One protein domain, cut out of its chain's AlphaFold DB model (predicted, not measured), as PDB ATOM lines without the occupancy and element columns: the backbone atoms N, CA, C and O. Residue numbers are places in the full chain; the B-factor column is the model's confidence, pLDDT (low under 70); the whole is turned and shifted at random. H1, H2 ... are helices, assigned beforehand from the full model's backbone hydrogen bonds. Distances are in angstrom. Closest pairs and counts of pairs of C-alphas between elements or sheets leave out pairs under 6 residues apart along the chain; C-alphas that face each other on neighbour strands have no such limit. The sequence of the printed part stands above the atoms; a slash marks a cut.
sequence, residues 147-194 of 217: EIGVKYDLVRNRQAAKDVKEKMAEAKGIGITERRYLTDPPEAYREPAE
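What this domain is: This is residues 147 to 194 of the 217 residues of an uncharacterized protein of Afifella marina DSM 2698 (UniProt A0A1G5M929). Two helices meet in an L, short H1 at a corner with the beginning of longer H2, and from the far end of H2 residues 172 to 194 wind on as a loop and tail with no named element. The printed part has 48 residues, with two named helices, H1 then H2, and no named strand. The class is all helix, though under half of the residues, 22, are in named elements. It is only just extended, close to loose, with a radius of gyration of the C-alphas of 14.5 A, and flat, spanning 41 by 25 by 13 A.

Where its parts are: H1, residues 149 to 156, begins with C-alpha 149 at (13.157, 4.455, 28.365) and is 10.1 A long. H2, residues 158 to 171, is 19.8 A long and ends with C-alpha 171 at (28.589, -4.719, 13.951).

How they stand to each other: H1 and H2 touch only at the corner by their tight link, H2 with residues 160 to 161 alone. Their closest C-alphas, those of Leu 154 and Ala 161, are 4.8 A apart. Their lines are only just about perpendicular, at 72 degrees. In H1 and H2 every O i to N i+4 pair is within hydrogen-bond range.

The domain as a whole: The C-alphas farthest apart, of Glu 147 and Glu 194, are 41.7 A apart. The printed part has no cut. Residues 147 to 154 and 171 to 177 have pLDDT under 70.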
ATOM      1  N   GLU A 147      11.433   0.741  31.358       51.97
ATOM      2  CA  GLU A 147      11.141  -0.004  30.118       51.97
ATOM      3  C   GLU A 147      10.512   0.885  29.026       51.97
ATOM      4  O   GLU A 147      10.697   0.652  27.828       51.97
ATOM      5  N   ILE A 148       9.889   1.997  29.435       53.03
ATOM      6  CA  ILE A 148       9.532   3.117  28.548       53.03
ATOM      7  C   ILE A 148      10.806   3.782  27.977       53.03
ATOM      8  O   ILE A 148      10.783   4.342  26.884       53.03
ATOM      9  N   GLY A 149      11.956   3.665  28.648       57.75
ATOM     10  CA  GLY A 149      13.157   4.455  28.365       57.75
ATOM     11  C   GLY A 149      13.787   4.253  26.984       57.75
ATOM     12  O   GLY A 149      14.043   5.225  26.289       57.75
ATOM     13  N   VAL A 150      14.018   3.022  26.512       60.88
ATOM     14  CA  VAL A 150      14.943   2.820  25.370       60.88
ATOM     15  C   VAL A 150      14.335   3.218  24.023       60.88
ATOM     16  O   VAL A 150      14.974   3.903  23.225       60.88
ATOM     17  N   LYS A 151      13.090   2.812  23.745       61.97
ATOM     18  CA  LYS A 151      12.419   3.155  22.476       61.97
ATOM     19  C   LYS A 151      12.089   4.646  22.415       61.97
ATOM     20  O   LYS A 151      12.299   5.266  21.374       61.97
ATOM     21  N   TYR A 152      11.620   5.227  23.521       63.38
ATOM     22  CA  TYR A 152      11.324   6.657  23.584       63.38
ATOM     23  C   TYR A 152      12.597   7.512  23.572       63.38
ATOM     24  O   TYR A 152      12.612   8.536  22.887       63.38
ATOM     25  N   ASP A 153      13.685   7.088  24.221       66.44
ATOM     26  CA  ASP A 153      14.963   7.803  24.156       66.44
ATOM     27  C   ASP A 153      15.597   7.725  22.771       66.44
ATOM     28  O   ASP A 153      16.119   8.730  22.310       66.44
ATOM     29  N   LEU A 154      15.486   6.615  22.038       67.31
ATOM     30  CA  LEU A 154      15.958   6.566  20.648       67.31
ATOM     31  C   LEU A 154      15.158   7.484  19.715       67.31
ATOM     32  O   LEU A 154      15.713   8.046  18.776       67.31
ATOM     33  N   VAL A 155      13.859   7.660  19.958       70.12
ATOM     34  CA  VAL A 155      13.018   8.546  19.137       70.12
ATOM     35  C   VAL A 155      13.228  10.021  19.501       70.12
ATOM     36  O   VAL A 155      13.231  10.879  18.618       70.12
ATOM     37  N   ARG A 156      13.421  10.335  20.788       72.44
ATOM     38  CA  ARG A 156      13.550  11.713  21.292       72.44
ATOM     39  C   ARG A 156      14.990  12.227  21.263       72.44
ATOM     40  O   ARG A 156      15.215  13.403  20.984       72.44
ATOM     41  N   ASN A 157      15.963  11.369  21.555       76.75
ATOM     42  CA  ASN A 157      17.375  11.715  21.615       76.75
ATOM     43  C   ASN A 157      18.088  11.296  20.324       76.75
ATOM     44  O   ASN A 157      18.502  10.153  20.130       76.75
ATOM     45  N   ARG A 158      18.285  12.278  19.440       76.50
ATOM     46  CA  ARG A 158      18.976  12.086  18.160       76.50
ATOM     47  C   ARG A 158      20.420  11.599  18.324       76.50
ATOM     48  O   ARG A 158      20.918  10.958  17.406       76.50
ATOM     49  N   GLN A 159      21.091  11.905  19.436       77.44
ATOM     50  CA  GLN A 159      22.440  11.393  19.708       77.44
ATOM     51  C   GLN A 159      22.381   9.898  20.026       77.44
ATOM     52  O   GLN A 159      23.018   9.121  19.332       77.44
ATOM     53  N   ALA A 160      21.491   9.475  20.931       76.00
ATOM     54  CA  ALA A 160      21.290   8.055  21.228       76.00
ATOM     55  C   ALA A 160      20.912   7.239  19.974       76.00
ATOM     56  O   ALA A 160      21.394   6.125  19.778       76.00
ATOM     57  N   ALA A 161      20.084   7.807  19.089       76.94
ATOM     58  CA  ALA A 161      19.739   7.190  17.808       76.94
ATOM     59  C   ALA A 161      20.948   7.025  16.875       76.94
ATOM     60  O   ALA A 161      21.073   5.997  16.206       76.94
ATOM     61  N   LYS A 162      21.828   8.034  16.819       80.38
ATOM     62  CA  LYS A 162      23.071   7.980  16.042       80.38
ATOM     63  C   LYS A 162      24.024   6.940  16.615       80.38
ATOM     64  O   LYS A 162      24.451   6.081  15.859       80.38
ATOM     65  N   ASP A 163      24.235   6.930  17.926       79.81
ATOM     66  CA  ASP A 163      25.143   5.991  18.587       79.81
ATOM     67  C   ASP A 163      24.713   4.532  18.362       79.81
ATOM     68  O   ASP A 163      25.540   3.656  18.116       79.81
ATOM     69  N   VAL A 164      23.405   4.244  18.406       80.25
ATOM     70  CA  VAL A 164      22.888   2.905  18.082       80.25
ATOM     71  C   VAL A 164      23.052   2.580  16.598       80.25
ATOM     72  O   VAL A 164      23.400   1.448  16.268       80.25
ATOM     73  N   LYS A 165      22.834   3.546  15.700       79.69
ATOM     74  CA  LYS A 165      23.039   3.361  14.255       79.69
ATOM     75  C   LYS A 165      24.513   3.102  13.922       79.69
ATOM     76  O   LYS A 165      24.789   2.217  13.120       79.69
ATOM     77  N   GLU A 166      25.431   3.824  14.556       77.75
ATOM     78  CA  GLU A 166      26.882   3.670  14.407       77.75
ATOM     79  C   GLU A 166      27.336   2.300  14.922       77.75
ATOM     80  O   GLU A 166      27.914   1.532  14.160       77.75
ATOM     81  N   LYS A 167      26.932   1.904  16.136       76.38
ATOM     82  CA  LYS A 167      27.218   0.560  16.679       76.38
ATOM     83  C   LYS A 167      26.662  -0.573  15.812       76.38
ATOM     84  O   LYS A 167      27.286  -1.620  15.671       76.38
ATOM     85  N   MET A 168      25.488  -0.374  15.213       74.19
ATOM     86  CA  MET A 168      24.895  -1.330  14.273       74.19
ATOM     87  C   MET A 168      25.636  -1.387  12.933       74.19
ATOM     88  O   MET A 168      25.687  -2.451  12.319       74.19
ATOM     89  N   ALA A 169      26.181  -0.266  12.459       73.62
ATOM     90  CA  ALA A 169      27.003  -0.221  11.253       73.62
ATOM     91  C   ALA A 169      28.362  -0.898  11.487       73.62
ATOM     92  O   ALA A 169      28.785  -1.711  10.665       73.62
ATOM     93  N   GLU A 170      28.974  -0.653  12.649       70.88
ATOM     94  CA  GLU A 170      30.199  -1.321  13.099       70.88
ATOM     95  C   GLU A 170      30.008  -2.837  13.215       70.88
ATOM     96  O   GLU A 170      30.812  -3.596  12.681       70.88
ATOM     97  N   ALA A 171      28.912  -3.294  13.834       68.94
ATOM     98  CA  ALA A 171      28.589  -4.719  13.951       68.94
ATOM     99  C   ALA A 171      28.326  -5.395  12.592       68.94
ATOM    100  O   ALA A 171      28.538  -6.595  12.440       68.94
ATOM    101  N   LYS A 172      27.867  -4.634  11.591       68.00
ATOM    102  CA  LYS A 172      27.713  -5.112  10.209       68.00
ATOM    103  C   LYS A 172      29.019  -5.061   9.409       68.00
ATOM    104  O   LYS A 172      29.021  -5.485   8.257       68.00
ATOM    105  N   GLY A 173      30.106  -4.547   9.989       63.25
ATOM    106  CA  GLY A 173      31.398  -4.401   9.320       63.25
ATOM    107  C   GLY A 173      31.397  -3.364   8.195       63.25
ATOM    108  O   GLY A 173      32.292  -3.385   7.352       63.25
ATOM    109  N   ILE A 174      30.405  -2.468   8.154       62.66
ATOM    110  CA  ILE A 174      30.293  -1.439   7.115       62.66
ATOM    111  C   ILE A 174      31.327  -0.349   7.421       62.66
ATOM    112  O   ILE A 174      31.232   0.324   8.444       62.66
ATOM    113  N   GLY A 175      32.317  -0.181   6.539       63.09
ATOM    114  CA  GLY A 175      33.359   0.850   6.659       63.09
ATOM    115  C   GLY A 175      34.603   0.452   7.463       63.09
ATOM    116  O   GLY A 175      35.465   1.298   7.687       63.09
ATOM    117  N   ILE A 176      34.726  -0.815   7.881       63.38
ATOM    118  CA  ILE A 176      35.923  -1.331   8.562       63.38
ATOM    119  C   ILE A 176      36.733  -2.179   7.573       63.38
ATOM    120  O   ILE A 176      36.325  -3.289   7.225       63.38
ATOM    121  N   THR A 177      37.887  -1.656   7.155       66.62
ATOM    122  CA  THR A 177      38.804  -2.295   6.192       66.62
ATOM    123  C   THR A 177      39.581  -3.470   6.797       66.62
ATOM    124  O   THR A 177      39.956  -4.399   6.095       66.62
ATOM    125  N   GLU A 178      39.766  -3.500   8.119       74.88
ATOM    126  CA  GLU A 178      40.504  -4.564   8.810       74.88
ATOM    127  C   GLU A 178      39.577  -5.561   9.540       74.88
ATOM    128  O   GLU A 178      38.493  -5.219  10.034       74.88
ATOM    129  N   ARG A 179      39.983  -6.835   9.624       78.94
ATOM    130  CA  ARG A 179      39.255  -7.849  10.408       78.94
ATOM    131  C   ARG A 179      39.523  -7.624  11.896       78.94
ATOM    132  O   ARG A 179      40.653  -7.781  12.341       78.94
ATOM    133  N   ARG A 180      38.480  -7.296  12.667       77.62
ATOM    134  CA  ARG A 180      38.585  -7.096  14.124       77.62
ATOM    135  C   ARG A 180      38.452  -8.396  14.911       77.62
ATOM    136  O   ARG A 180      39.131  -8.571  15.916       77.62
ATOM    137  N   TYR A 181      37.614  -9.315  14.437       79.38
ATOM    138  CA  TYR A 181      37.374 -10.604  15.087       79.38
ATOM    139  C   TYR A 181      37.619 -11.781  14.135       79.38
ATOM    140  O   TYR A 181      37.700 -11.631  12.915       79.38
ATOM    141  N   LEU A 182      37.709 -12.993  14.691       81.75
ATOM    142  CA  LEU A 182      37.830 -14.225  13.902       81.75
ATOM    143  C   LEU A 182      36.503 -14.630  13.231       81.75
ATOM    144  O   LEU A 182      36.505 -15.269  12.181       81.75
ATOM    145  N   THR A 183      35.373 -14.233  13.821       80.19
ATOM    146  CA  THR A 183      33.999 -14.474  13.331       80.19
ATOM    147  C   THR A 183      33.586 -13.553  12.183       80.19
ATOM    148  O   THR A 183      32.553 -13.737  11.549       80.19
ATOM    149  N   ASP A 184      34.400 -12.543  11.939       78.12
ATOM    150  CA  ASP A 184      34.151 -11.409  11.073       78.12
ATOM    151  C   ASP A 184      34.554 -11.791   9.636       78.12
ATOM    152  O   ASP A 184      35.699 -12.197   9.440       78.12
ATOM    153  N   PRO A 185      33.696 -11.698   8.603       80.75
ATOM    154  CA  PRO A 185      34.031 -12.188   7.258       80.75
ATOM    155  C   PRO A 185      35.274 -11.479   6.675       80.75
ATOM    156  O   PRO A 185      35.553 -10.346   7.078       80.75
ATOM    157  N   PRO A 186      36.066 -12.118   5.787       82.50
ATOM    158  CA  PRO A 186      37.186 -11.461   5.099       82.50
ATOM    159  C   PRO A 186      36.724 -10.241   4.294       82.50
ATOM    160  O   PRO A 186      35.569 -10.194   3.876       82.50
ATOM    161  N   GLU A 187      37.623  -9.285   4.042       77.31
ATOM    162  CA  GLU A 187      37.321  -8.023   3.341       77.31
ATOM    163  C   GLU A 187      36.635  -8.245   1.984       77.31
ATOM    164  O   GLU A 187      35.601  -7.641   1.716       77.31
ATOM    165  N   ALA A 188      37.093  -9.240   1.215       78.38
ATOM    166  CA  ALA A 188      36.494  -9.638  -0.064       78.38
ATOM    167  C   ALA A 188      35.001 -10.031   0.011       78.38
ATOM    168  O   ALA A 188      34.322 -10.057  -1.009       78.38
ATOM    169  N   TYR A 189      34.479 -10.358   1.199       77.50
ATOM    170  CA  TYR A 189      33.064 -10.683   1.426       77.50
ATOM    171  C   TYR A 189      32.284  -9.557   2.123       77.50
ATOM    172  O   TYR A 189      31.084  -9.702   2.354       77.50
ATOM    173  N   ARG A 190      32.951  -8.457   2.494       75.00
ATOM    174  CA  ARG A 190      32.333  -7.261   3.088       75.00
ATOM    175  C   ARG A 190      32.025  -6.189   2.053       75.00
ATOM    176  O   ARG A 190      31.178  -5.339   2.317       75.00
ATOM    177  N   GLU A 191      32.708  -6.218   0.911       73.56
ATOM    178  CA  GLU A 191      32.469  -5.265  -0.163       73.56
ATOM    179  C   GLU A 191      31.046  -5.445  -0.713       73.56
ATOM    180  O   GLU A 191      30.685  -6.531  -1.184       73.56
ATOM    181  N   PRO A 192      30.196  -4.405  -0.635       73.00
ATOM    182  CA  PRO A 192      28.924  -4.433  -1.330       73.00
ATOM    183  C   PRO A 192      29.196  -4.515  -2.838       73.00
ATOM    184  O   PRO A 192      30.190  -3.981  -3.327       73.00
ATOM    185  N   ALA A 193      28.311  -5.173  -3.588       76.38
ATOM    186  CA  ALA A 193      28.418  -5.196  -5.047       76.38
ATOM    187  C   ALA A 193      28.517  -3.762  -5.606       76.38
ATOM    188  O   ALA A 193      27.900  -2.856  -5.051       76.38
ATOM    189  N   GLU A 194      29.213  -3.559  -6.729       74.25
ATOM    190  CA  GLU A 194      29.421  -2.225  -7.336       74.25
ATOM    191  C   GLU A 194      28.115  -1.439  -7.565       74.25
ATOM    192  O   GLU A 194      28.098  -0.211  -7.579       74.25
TER     193      GLU A 194